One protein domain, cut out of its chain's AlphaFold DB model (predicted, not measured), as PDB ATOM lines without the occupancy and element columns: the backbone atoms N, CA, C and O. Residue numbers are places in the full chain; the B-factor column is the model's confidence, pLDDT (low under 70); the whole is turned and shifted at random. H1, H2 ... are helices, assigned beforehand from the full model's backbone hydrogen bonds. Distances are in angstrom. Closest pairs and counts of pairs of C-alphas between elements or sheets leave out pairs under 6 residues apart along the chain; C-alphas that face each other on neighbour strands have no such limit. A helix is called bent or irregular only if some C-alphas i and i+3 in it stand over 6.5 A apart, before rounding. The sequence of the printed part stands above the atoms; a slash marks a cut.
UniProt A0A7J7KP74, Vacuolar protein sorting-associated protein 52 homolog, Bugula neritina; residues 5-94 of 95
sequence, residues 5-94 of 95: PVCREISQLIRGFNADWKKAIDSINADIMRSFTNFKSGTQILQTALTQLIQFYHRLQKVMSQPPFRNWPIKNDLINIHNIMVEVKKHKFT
ATOM      1  N   PRO A   5      79.141 -62.039 110.761       68.06
ATOM      2  CA  PRO A   5      80.130 -62.564 109.809       68.06
ATOM      3  C   PRO A   5      79.736 -62.400 108.332       68.06
ATOM      4  O   PRO A   5      80.565 -61.969 107.534       68.06
ATOM      5  N   VAL A   6      78.465 -62.615 107.979       73.75
ATOM      6  CA  VAL A   6      77.989 -62.539 106.584       73.75
ATOM      7  C   VAL A   6      78.119 -61.115 106.030       73.75
ATOM      8  O   VAL A   6      78.486 -60.915 104.873       73.75
ATOM      9  N   CYS A   7      77.885 -60.093 106.863       77.94
ATOM     10  CA  CYS A   7      78.055 -58.690 106.471       77.94
ATOM     11  C   CYS A   7      79.503 -58.365 106.090       77.94
ATOM     12  O   CYS A   7      79.754 -57.612 105.143       77.94
ATOM     13  N   ARG A   8      80.452 -58.934 106.839       84.19
ATOM     14  CA  ARG A   8      81.884 -58.708 106.648       84.19
ATOM     15  C   ARG A   8      82.373 -59.362 105.363       84.19
ATOM     16  O   ARG A   8      83.038 -58.696 104.576       84.19
ATOM     17  N   GLU A   9      81.996 -60.617 105.143       88.31
ATOM     18  CA  GLU A   9      82.390 -61.391 103.962       88.31
ATOM     19  C   GLU A   9      81.882 -60.743 102.670       88.31
ATOM     20  O   GLU A   9      82.658 -60.513 101.745       88.31
ATOM     21  N   ILE A  10      80.606 -60.343 102.633       87.75
ATOM     22  CA  ILE A  10      80.022 -59.661 101.466       87.75
ATOM     23  C   ILE A  10      80.722 -58.324 101.200       87.75
ATOM     24  O   ILE A  10      81.010 -57.988 100.051       87.75
ATOM     25  N   SER A  11      81.037 -57.565 102.253       89.50
ATOM     26  CA  SER A  11      81.743 -56.289 102.104       89.50
ATOM     27  C   SER A  11      83.163 -56.470 101.576       89.50
ATOM     28  O   SER A  11      83.607 -55.693 100.732       89.50
ATOM     29  N   GLN A  12      83.875 -57.499 102.040       91.56
ATOM     30  CA  GLN A  12      85.200 -57.840 101.525       91.56
ATOM     31  C   GLN A  12      85.132 -58.287 100.064       91.56
ATOM     32  O   GLN A  12      85.943 -57.830  99.263       91.56
ATOM     33  N   LEU A  13      84.132 -59.096  99.699       91.88
ATOM     34  CA  LEU A  13      83.916 -59.539  98.322       91.88
ATOM     35  C   LEU A  13      83.676 -58.359  97.377       91.88
ATOM     36  O   LEU A  13      84.324 -58.279  96.337       91.88
ATOM     37  N   ILE A  14      82.782 -57.430  97.731       91.94
ATOM     38  CA  ILE A  14      82.472 -56.264  96.884       91.94
ATOM     39  C   ILE A  14      83.708 -55.375  96.718       91.94
ATOM     40  O   ILE A  14      84.024 -54.956  95.606       91.94
ATOM     41  N   ARG A  15      84.447 -55.130  97.806       92.56
ATOM     42  CA  ARG A  15      85.676 -54.326  97.763       92.56
ATOM     43  C   ARG A  15      86.776 -54.988  96.939       92.56
ATOM     44  O   ARG A  15      87.392 -54.306  96.127       92.56
ATOM     45  N   GLY A  16      86.992 -56.291  97.116       93.19
ATOM     46  CA  GLY A  16      87.956 -57.061  96.329       93.19
ATOM     47  C   GLY A  16      87.590 -57.064  94.848       93.19
ATOM     48  O   GLY A  16      88.412 -56.717  94.006       93.19
ATOM     49  N   PHE A  17      86.319 -57.321  94.527       93.00
ATOM     50  CA  PHE A  17      85.840 -57.255  93.150       93.00
ATOM     51  C   PHE A  17      86.103 -55.879  92.526       93.00
ATOM     52  O   PHE A  17      86.671 -55.806  91.441       93.00
ATOM     53  N   ASN A  18      85.754 -54.788  93.214       92.12
ATOM     54  CA  ASN A  18      85.975 -53.426  92.721       92.12
ATOM     55  C   ASN A  18      87.455 -53.082  92.497       92.12
ATOM     56  O   ASN A  18      87.754 -52.294  91.599       92.12
ATOM     57  N   ALA A  19      88.359 -53.647  93.300       94.00
ATOM     58  CA  ALA A  19      89.796 -53.443  93.157       94.00
ATOM     59  C   ALA A  19      90.378 -54.237  91.975       94.00
ATOM     60  O   ALA A  19      91.211 -53.712  91.235       94.00
ATOM     61  N   ASP A  20      89.911 -55.471  91.767       94.19
ATOM     62  CA  ASP A  20      90.614 -56.437  90.921       94.19
ATOM     63  C   ASP A  20      89.966 -56.691  89.553       94.19
ATOM     64  O   ASP A  20      90.656 -57.151  88.643       94.19
ATOM     65  N   TRP A  21      88.676 -56.377  89.356       92.69
ATOM     66  CA  TRP A  21      87.929 -56.751  88.139       92.69
ATOM     67  C   TRP A  21      88.630 -56.332  86.840       92.69
ATOM     68  O   TRP A  21      88.676 -57.105  85.886       92.69
ATOM     69  N   LYS A  22      89.198 -55.120  86.800       92.25
ATOM     70  CA  LYS A  22      89.850 -54.580  85.603       92.25
ATOM     71  C   LYS A  22      91.154 -55.315  85.310       92.25
ATOM     72  O   LYS A  22      91.346 -55.810  84.206       92.25
ATOM     73  N   LYS A  23      92.000 -55.462  86.333       93.50
ATOM     74  CA  LYS A  23      93.256 -56.213  86.243       93.50
ATOM     75  C   LYS A  23      93.007 -57.667  85.832       93.50
ATOM     76  O   LYS A  23      93.780 -58.222  85.060       93.50
ATOM     77  N   ALA A  24      91.931 -58.278  86.328       91.44
ATOM     78  CA  ALA A  24      91.544 -59.633  85.952       91.44
ATOM     79  C   ALA A  24      91.164 -59.734  84.465       91.44
ATOM     80  O   ALA A  24      91.590 -60.681  83.808       91.44
ATOM     81  N   ILE A  25      90.428 -58.758  83.913       91.31
ATOM     82  CA  ILE A  25      90.126 -58.697  82.470       91.31
ATOM     83  C   ILE A  25      91.422 -58.616  81.651       91.31
ATOM     84  O   ILE A  25      91.598 -59.407  80.721       91.31
ATOM     85  N   ASP A  26      92.338 -57.719  82.024       90.94
ATOM     86  CA  ASP A  26      93.615 -57.542  81.319       90.94
ATOM     87  C   ASP A  26      94.470 -58.821  81.374       90.94
ATOM     88  O   ASP A  26      95.046 -59.241  80.367       90.94
ATOM     89  N   SER A  27      94.510 -59.486  82.536       91.81
ATOM     90  CA  SER A  27      95.238 -60.746  82.727       91.81
ATOM     91  C   SER A  27      94.670 -61.870  81.863       91.81
ATOM     92  O   SER A  27      95.434 -62.565  81.202       91.81
ATOM     93  N   ILE A  28      93.340 -62.020  81.810       89.81
ATOM     94  CA  ILE A  28      92.692 -63.029  80.958       89.81
ATOM     95  C   ILE A  28      93.049 -62.777  79.491       89.81
ATOM     96  O   ILE A  28      93.387 -63.714  78.774       89.81
ATOM     97  N   ASN A  29      93.010 -61.522  79.037       88.31
ATOM     98  CA  ASN A  29      93.378 -61.196  77.664       88.31
ATOM     99  C   ASN A  29      94.843 -61.559  77.360       88.31
ATOM    100  O   ASN A  29      95.119 -62.204  76.348       88.31
ATOM    101  N   ALA A  30      95.771 -61.209  78.254       89.25
ATOM    102  CA  ALA A  30      97.185 -61.552  78.110       89.25
ATOM    103  C   ALA A  30      97.419 -63.075  78.077       89.25
ATOM    104  O   ALA A  30      98.178 -63.566  77.236       89.25
ATOM    105  N   ASP A  31      96.731 -63.831  78.935       89.69
ATOM    106  CA  ASP A  31      96.826 -65.293  78.980       89.69
ATOM    107  C   ASP A  31      96.298 -65.937  77.694       89.69
ATOM    108  O   ASP A  31      96.914 -66.875  77.178       89.69
ATOM    109  N   ILE A  32      95.205 -65.412  77.129       87.31
ATOM    110  CA  ILE A  32      94.673 -65.864  75.839       87.31
ATOM    111  C   ILE A  32      95.675 -65.584  74.713       87.31
ATOM    112  O   ILE A  32      95.983 -66.487  73.934       87.31
ATOM    113  N   MET A  33      96.227 -64.370  74.654       84.44
ATOM    114  CA  MET A  33      97.225 -64.001  73.645       84.44
ATOM    115  C   MET A  33      98.489 -64.865  73.729       84.44
ATOM    116  O   MET A  33      99.101 -65.159  72.705       84.44
ATOM    117  N   ARG A  34      98.879 -65.290  74.935       86.56
ATOM    118  CA  ARG A  34     100.043 -66.158  75.147       86.56
ATOM    119  C   ARG A  34      99.763 -67.627  74.824       86.56
ATOM    120  O   ARG A  34     100.657 -68.318  74.341       86.56
ATOM    121  N   SER A  35      98.561 -68.111  75.131       86.38
ATOM    122  CA  SER A  35      98.241 -69.547  75.108       86.38
ATOM    123  C   SER A  35      97.660 -70.028  73.779       86.38
ATOM    124  O   SER A  35      97.744 -71.217  73.476       86.38
ATOM    125  N   PHE A  36      97.076 -69.134  72.978       81.88
ATOM    126  CA  PHE A  36      96.408 -69.497  71.729       81.88
ATOM    127  C   PHE A  36      97.122 -68.879  70.523       81.88
ATOM    128  O   PHE A  36      96.943 -67.709  70.208       81.88
ATOM    129  N   THR A  37      97.876 -69.696  69.783       73.31
ATOM    130  CA  THR A  37      98.448 -69.335  68.469       73.31
ATOM    131  C   THR A  37      97.381 -69.181  67.380       73.31
ATOM    132  O   THR A  37      97.591 -68.461  66.407       73.31
ATOM    133  N   ASN A  38      96.222 -69.838  67.535       74.38
ATOM    134  CA  ASN A  38      95.049 -69.626  66.688       74.38
ATOM    135  C   ASN A  38      94.150 -68.532  67.283       74.38
ATOM    136  O   ASN A  38      93.375 -68.776  68.215       74.38
ATOM    137  N   PHE A  39      94.210 -67.346  66.681       74.94
ATOM    138  CA  PHE A  39      93.457 -66.167  67.108       74.94
ATOM    139  C   PHE A  39      91.936 -66.370  67.109       74.94
ATOM    140  O   PHE A  39      91.254 -65.836  67.977       74.94
ATOM    141  N   LYS A  40      91.376 -67.195  66.215       78.75
ATOM    142  CA  LYS A  40      89.923 -67.438  66.177       78.75
ATOM    143  C   LYS A  40      89.440 -68.174  67.428       78.75
ATOM    144  O   LYS A  40      88.423 -67.797  68.011       78.75
ATOM    145  N   SER A  41      90.171 -69.208  67.842       81.62
ATOM    146  CA  SER A  41      89.854 -69.981  69.048       81.62
ATOM    147  C   SER A  41      90.092 -69.161  70.315       81.62
ATOM    148  O   SER A  41      89.232 -69.150  71.193       81.62
ATOM    149  N   GLY A  42      91.204 -68.418  70.382       83.88
ATOM    150  CA  GLY A  42      91.502 -67.530  71.509       83.88
ATOM    151  C   GLY A  42      90.421 -66.467  71.713       83.88
ATOM    152  O   GLY A  42      89.884 -66.330  72.813       83.88
ATOM    153  N   THR A  43      90.010 -65.789  70.638       84.19
ATOM    154  CA  THR A  43      88.945 -64.782  70.699       84.19
ATOM    155  C   THR A  43      87.619 -65.385  71.151       84.19
ATOM    156  O   THR A  43      86.959 -64.798  72.005       84.19
ATOM    157  N   GLN A  44      87.217 -66.562  70.656       87.12
ATOM    158  CA  GLN A  44      85.979 -67.210  71.114       87.12
ATOM    159  C   GLN A  44      85.997 -67.507  72.620       87.12
ATOM    160  O   GLN A  44      85.014 -67.222  73.305       87.12
ATOM    161  N   ILE A  45      87.112 -68.016  73.148       88.56
ATOM    162  CA  ILE A  45      87.253 -68.321  74.579       88.56
ATOM    163  C   ILE A  45      87.215 -67.036  75.411       88.56
ATOM    164  O   ILE A  45      86.489 -66.977  76.406       88.56
ATOM    165  N   LEU A  46      87.923 -65.988  74.972       88.62
ATOM    166  CA  LEU A  46      87.881 -64.673  75.611       88.62
ATOM    167  C   LEU A  46      86.449 -64.124  75.645       88.62
ATOM    168  O   LEU A  46      85.979 -63.691  76.695       88.62
ATOM    169  N   GLN A  47      85.721 -64.201  74.525       88.00
ATOM    170  CA  GLN A  47      84.322 -63.778  74.468       88.00
ATOM    171  C   GLN A  47      83.458 -64.539  75.472       88.00
ATOM    172  O   GLN A  47      82.712 -63.918  76.230       88.00
ATOM    173  N   THR A  48      83.573 -65.866  75.521       90.50
ATOM    174  CA  THR A  48      82.816 -66.683  76.474       90.50
ATOM    175  C   THR A  48      83.135 -66.304  77.921       90.50
ATOM    176  O   THR A  48      82.204 -66.124  78.709       90.50
ATOM    177  N   ALA A  49      84.410 -66.114  78.270       91.19
ATOM    178  CA  ALA A  49      84.823 -65.720  79.617       91.19
ATOM    179  C   ALA A  49      84.266 -64.340  80.016       91.19
ATOM    180  O   ALA A  49      83.675 -64.188  81.089       91.19
ATOM    181  N   LEU A  50      84.370 -63.341  79.134       90.88
ATOM    182  CA  LEU A  50      83.857 -61.992  79.399       90.88
ATOM    183  C   LEU A  50      82.319 -61.953  79.444       90.88
ATOM    184  O   LEU A  50      81.738 -61.228  80.254       90.88
ATOM    185  N   THR A  51      81.634 -62.762  78.629       92.12
ATOM    186  CA  THR A  51      80.178 -62.935  78.727       92.12
ATOM    187  C   THR A  51      79.781 -63.533  80.074       92.12
ATOM    188  O   THR A  51      78.842 -63.037  80.703       92.12
ATOM    189  N   GLN A  52      80.494 -64.558  80.548       92.94
ATOM    190  CA  GLN A  52      80.233 -65.155  81.858       92.94
ATOM    191  C   GLN A  52      80.439 -64.136  82.984       92.94
ATOM    192  O   GLN A  52      79.579 -64.034  83.858       92.94
ATOM    193  N   LEU A  53      81.500 -63.324  82.930       92.00
ATOM    194  CA  LEU A  53      81.738 -62.243  83.895       92.00
ATOM    195  C   LEU A  53      80.525 -61.305  84.014       92.00
ATOM    196  O   LEU A  53      80.045 -61.051  85.120       92.00
ATOM    197  N   ILE A  54      79.982 -60.842  82.884       92.62
ATOM    198  CA  ILE A  54      78.799 -59.964  82.864       92.62
ATOM    199  C   ILE A  54      77.576 -60.678  83.460       92.62
ATOM    200  O   ILE A  54      76.842 -60.099  84.265       92.62
ATOM    201  N   GLN A  55      77.352 -61.942  83.098       94.00
ATOM    202  CA  GLN A  55      76.225 -62.723  83.617       94.00
ATOM    203  C   GLN A  55      76.311 -62.924  85.134       94.00
ATOM    204  O   GLN A  55      75.309 -62.749  85.834       94.00
ATOM    205  N   PHE A  56      77.491 -63.264  85.657       93.81
ATOM    206  CA  PHE A  56      77.713 -63.392  87.095       93.81
ATOM    207  C   PHE A  56      77.527 -62.056  87.810       93.81
ATOM    208  O   PHE A  56      76.885 -62.020  88.863       93.81
ATOM    209  N   TYR A  57      77.979 -60.952  87.213       95.00
ATOM    210  CA  TYR A  57      77.774 -59.623  87.783       95.00
ATOM    211  C   TYR A  57      76.289 -59.246  87.880       95.00
ATOM    212  O   TYR A  57      75.829 -58.780  88.923       95.00
ATOM    213  N   HIS A  58      75.493 -59.524  86.845       94.50
ATOM    214  CA  HIS A  58      74.043 -59.325  86.909       94.50
ATOM    215  C   HIS A  58      73.380 -60.172  88.000       94.50
ATOM    216  O   HIS A  58      72.484 -59.691  88.698       94.50
ATOM    217  N   ARG A  59      73.820 -61.425  88.175       94.00
ATOM    218  CA  ARG A  59      73.327 -62.285  89.262       94.00
ATOM    219  C   ARG A  59      73.668 -61.692  90.629       94.00
ATOM    220  O   ARG A  59      72.782 -61.639  91.478       94.00
ATOM    221  N   LEU A  60      74.887 -61.180  90.816       92.38
ATOM    222  CA  LEU A  60      75.298 -60.491  92.044       92.38
ATOM    223  C   LEU A  60      74.414 -59.268  92.324       92.38
ATOM    224  O   LEU A  60      73.858 -59.155  93.416       92.38
ATOM    225  N   GLN A  61      74.206 -58.395  91.335       92.69
ATOM    226  CA  GLN A  61      73.320 -57.233  91.486       92.69
ATOM    227  C   GLN A  61      71.886 -57.645  91.849       92.69
ATOM    228  O   GLN A  61      71.258 -57.028  92.713       92.69
ATOM    229  N   LYS A  62      71.370 -58.712  91.224       93.62
ATOM    230  CA  LYS A  62      70.037 -59.250  91.519       93.62
ATOM    231  C   LYS A  62      69.935 -59.742  92.963       93.62
ATOM    232  O   LYS A  62      68.958 -59.408  93.626       93.62
ATOM    233  N   VAL A  63      70.930 -60.480  93.459       91.81
ATOM    234  CA  VAL A  63      70.982 -60.945  94.859       91.81
ATOM    235  C   VAL A  63      71.043 -59.759  95.823       91.81
ATOM    236  O   VAL A  63      70.251 -59.694  96.761       91.81
ATOM    237  N   MET A  64      71.891 -58.764  95.548       90.62
ATOM    238  CA  MET A  64      72.013 -57.552  96.373       90.62
ATOM    239  C   MET A  64      70.746 -56.684  96.379       90.62
ATOM    240  O   MET A  64      70.566 -55.846  97.261       90.62
ATOM    241  N   SER A  65      69.843 -56.893  95.419       91.19
ATOM    242  CA  SER A  65      68.552 -56.204  95.335       91.19
ATOM    243  C   SER A  65      67.438 -56.890  96.140       91.19
ATOM    244  O   SER A  65      66.351 -56.323  96.274       91.19
ATOM    245  N   GLN A  66      67.679 -58.086  96.687       90.50
ATOM    246  CA  GLN A  66      66.704 -58.849  97.474       90.50
ATOM    247  C   GLN A  66      66.863 -58.599  98.985       90.50
ATOM    248  O   GLN A  66      67.956 -58.263  99.447       90.50
ATOM    249  N   PRO A  67      65.799 -58.746  99.796       87.31
ATOM    250  CA  PRO A  67      65.929 -58.783 101.251       87.31
ATOM    251  C   PRO A  67      66.829 -59.949 101.701       87.31
ATOM    252  O   PRO A  67      66.741 -61.026 101.115       87.31
ATOM    253  N   PRO A  68      67.669 -59.779 102.741       84.25
ATOM    254  CA  PRO A  68      67.853 -58.579 103.569       84.25
ATOM    255  C   PRO A  68      68.853 -57.548 102.998       84.25
ATOM    256  O   PRO A  68      68.989 -56.461 103.556       84.25
ATOM    257  N   PHE A  69      69.531 -57.858 101.890       85.12
ATOM    258  CA  PHE A  69      70.633 -57.067 101.321       85.12
ATOM    259  C   PHE A  69      70.200 -55.754 100.661       85.12
ATOM    260  O   PHE A  69      70.982 -54.807 100.605       85.12
ATOM    261  N   ARG A  70      68.942 -55.656 100.211       85.12
ATOM    262  CA  ARG A  70      68.396 -54.480  99.507       85.12
ATOM    263  C   ARG A  70      68.650 -53.150 100.226       85.12
ATOM    264  O   ARG A  70      68.820 -52.122  99.565       85.12
ATOM    265  N   ASN A  71      68.659 -53.164 101.559       85.88
ATOM    266  CA  ASN A  71      68.808 -51.970 102.395       85.88
ATOM    267  C   ASN A  71      70.250 -51.748 102.873       85.88
ATOM    268  O   ASN A  71      70.499 -50.831 103.651       85.88
ATOM    269  N   TRP A  72      71.203 -52.577 102.445       87.81
ATOM    270  CA  TRP A  72      72.586 -52.452 102.882       87.81
ATOM    271  C   TRP A  72      73.321 -51.349 102.113       87.81
ATOM    272  O   TRP A  72      73.269 -51.338 100.879       87.81
ATOM    273  N   PRO A  73      74.075 -50.470 102.803       86.19
ATOM    274  CA  PRO A  73      74.856 -49.416 102.156       86.19
ATOM    275  C   PRO A  73      75.889 -49.946 101.156       86.19
ATOM    276  O   PRO A  73      76.094 -49.331 100.117       86.19
ATOM    277  N   ILE A  74      76.472 -51.123 101.423       85.44
ATOM    278  CA  ILE A  74      77.526 -51.739 100.598       85.44
ATOM    279  C   ILE A  74      77.100 -51.998  99.146       85.44
ATOM    280  O   ILE A  74      77.946 -52.098  98.264       85.44
ATOM    281  N   LYS A  75      75.793 -52.077  98.852       85.75
ATOM    282  CA  LYS A  75      75.325 -52.213  97.463       85.75
ATOM    283  C   LYS A  75      75.703 -50.995  96.613       85.75
ATOM    284  O   LYS A  75      75.834 -51.133  95.405       85.75
ATOM    285  N   ASN A  76      75.823 -49.817  97.231       87.94
ATOM    286  CA  ASN A  76      76.151 -48.576  96.535       87.94
ATOM    287  C   ASN A  76      77.631 -48.535  96.139       87.94
ATOM    288  O   ASN A  76      77.990 -47.792  95.233       87.94
ATOM    289  N   ASP A  77      78.460 -49.364  96.777       90.25
ATOM    290  CA  ASP A  77      79.869 -49.508  96.431       90.25
ATOM    291  C   ASP A  77      80.039 -50.363  95.168       90.25
ATOM    292  O   ASP A  77      81.105 -50.331  94.567       90.25
ATOM    293  N   LEU A  78      79.023 -51.123  94.731       91.25
ATOM    294  CA  LEU A  78      79.101 -51.928  93.510       91.25
ATOM    295  C   LEU A  78      79.440 -51.053  92.302       91.25
ATOM    296  O   LEU A  78      78.741 -50.084  91.997       91.25
ATOM    297  N   ILE A  79      80.475 -51.446  91.560       93.19
ATOM    298  CA  ILE A  79      80.840 -50.750  90.333       93.19
ATOM    299  C   ILE A  79      79.666 -50.689  89.345       93.19
ATOM    300  O   ILE A  79      78.877 -51.622  89.177       93.19
ATOM    301  N   ASN A  80      79.537 -49.573  88.637       92.62
ATOM    302  CA  ASN A  80      78.535 -49.479  87.591       92.62
ATOM    303  C   ASN A  80      78.821 -50.522  86.491       92.62
ATOM    304  O   ASN A  80      79.910 -50.539  85.918       92.62
ATOM    305  N   ILE A  81      77.829 -51.358  86.159       92.00
ATOM    306  CA  ILE A  81      77.931 -52.376  85.100       92.00
ATOM    307  C   ILE A  81      78.379 -51.780  83.757       92.00
ATOM    308  O   ILE A  81      79.081 -52.442  82.998       92.00
ATOM    309  N   HIS A  82      78.054 -50.513  83.482       91.50
ATOM    310  CA  HIS A  82      78.501 -49.822  82.274       91.50
ATOM    311  C   HIS A  82      80.029 -49.729  82.192       91.50
ATOM    312  O   HIS A  82      80.578 -49.892  81.105       91.50
ATOM    313  N   ASN A  83      80.726 -49.551  83.319       92.50
ATOM    314  CA  ASN A  83      82.190 -49.513  83.349       92.50
ATOM    315  C   ASN A  83      82.779 -50.877  82.965       92.50
ATOM    316  O   ASN A  83      83.692 -50.940  82.144       92.50
ATOM    317  N   ILE A  84      82.200 -51.967  83.487       92.12
ATOM    318  CA  ILE A  84      82.583 -53.339  83.117       92.12
ATOM    319  C   ILE A  84      82.323 -53.568  81.625       92.12
ATOM    320  O   ILE A  84      83.189 -54.057  80.906       92.12
ATOM    321  N   MET A  85      81.146 -53.177  81.132       91.69
ATOM    322  CA  MET A  85      80.777 -53.341  79.725       91.69
ATOM    323  C   MET A  85      81.694 -52.572  78.774       91.69
ATOM    324  O   MET A  85      82.021 -53.092  77.709       91.69
ATOM    325  N   VAL A  86      82.082 -51.341  79.118       91.69
ATOM    326  CA  VAL A  86      83.024 -50.549  78.317       91.69
ATOM    327  C   VAL A  86      84.369 -51.264  78.236       91.69
ATOM    328  O   VAL A  86      84.912 -51.393  77.141       91.69
ATOM    329  N   GLU A  87      84.875 -51.792  79.350       90.44
ATOM    330  CA  GLU A  87      86.155 -52.505  79.362       90.44
ATOM    331  C   GLU A  87      86.100 -53.818  78.570       90.44
ATOM    332  O   GLU A  87      86.975 -54.087  77.749       90.44
ATOM    333  N   VAL A  88      85.025 -54.596  78.725       88.44
ATOM    334  CA  VAL A  88      84.781 -55.812  77.930       88.44
ATOM    335  C   VAL A  88      84.700 -55.489  76.436       88.44
ATOM    336  O   VAL A  88      85.227 -56.230  75.607       88.44
ATOM    337  N   LYS A  89      84.065 -54.370  76.066       86.12
ATOM    338  CA  LYS A  89      83.956 -53.939  74.666       86.12
ATOM    339  C   LYS A  89      85.309 -53.582  74.051       86.12
ATOM    340  O   LYS A  89      85.494 -53.872  72.875       86.12
ATOM    341  N   LYS A  90      86.259 -53.019  74.806       85.81
ATOM    342  CA  LYS A  90      87.615 -52.736  74.289       85.81
ATOM    343  C   LYS A  90      88.325 -54.009  73.831       85.81
ATOM    344  O   LYS A  90      88.878 -54.041  72.739       85.81
ATOM    345  N   HIS A  91      88.207 -55.065  74.630       78.00
ATOM    346  CA  HIS A  91      88.797 -56.378  74.365       78.00
ATOM    347  C   HIS A  91      88.074 -57.155  73.252       78.00
ATOM    348  O   HIS A  91      88.616 -58.093  72.679       78.00
ATOM    349  N   LYS A  92      86.843 -56.749  72.914       65.12
ATOM    350  CA  LYS A  92      86.067 -57.296  71.793       65.12
ATOM    351  C   LYS A  92      86.601 -56.892  70.418       65.12
ATOM    352  O   LYS A  92      86.370 -57.633  69.475       65.12
ATOM    353  N   PHE A  93      87.249 -55.731  70.315       54.75
ATOM    354  CA  PHE A  93      87.749 -55.163  69.055       54.75
ATOM    355  C   PHE A  93      89.269 -55.241  68.920       54.75
ATOM    356  O   PHE A  93      89.823 -54.688  67.978       54.75
ATOM    357  N   THR A  94      89.960 -55.877  69.868       53.59
ATOM    358  CA  THR A  94      91.422 -55.971  69.807       53.59
ATOM    359  C   THR A  94      91.892 -56.880  68.665       53.59
ATOM    360  O   THR A  94      93.055 -56.777  68.295       53.59
TER     361      THR A  94
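This is residues 5 to 94 of the 95 residues of the protein "Vacuolar protein sorting-associated protein 52 homolog" of Bugula neritina (UniProt A0A7J7KP74). A rod with a helical hairpin, H1b and H2, and H4 along both: an up-and-down bundle, each running against the one before. Arm H1a angles away from H2 toward the other end, where short H3 packs on it. The printed part has 90 residues, four named helices, H1 to H4, and no named strand: all helix, loose, radius of gyration of the C-alphas 15.2 A, spans 47 by 19 by 16 A.

Find C-alpha 5 at (80.130, -62.564, 109.809), where H1, residues 5 to 35, begins. By its hydrogen bonds assigned as one helix, it is bent: C-alphas 19 and 22 are 7.6 A apart. Its arms are H1a, 5 to 19, 21.3 A, and H1b, 22 to 35, 20.1 A. H2, 39 to 64, runs 37.3 A; H3 is 73 to 77, 7.6 A; H4, 81 to 92, 16.4 A, ends at (86.067, -57.296, 71.793).

Look at Ile 32 and Gly 42, closest C-alphas where H1b touches H2 residues 39 to 50 alone, 5.6 A, opposite ways. H4 touches H2 residues 47 to 57 alone, Leu 50 to Val 88 C-alphas closest, 6.4 A, and H1b, Asn 29 to His 91 C-alphas closest, 7.4 A. H1a touches H3 with residues 11 to 15 alone, C-alphas of Ser 11 and Ile 74 closest, 6.4 A. Every O i to N i+4 pair is within hydrogen-bond range in H1a, H1b, H2 and H4; H3 has 0 of 1, but 2 of 2 O i to N i+3.

The C-alphas of Thr 37 and Asn 71 are farthest apart, 48.3 A. The printed part has no cut and no long link; pLDDT is under 70 at residue 5 and residues 92 to 94.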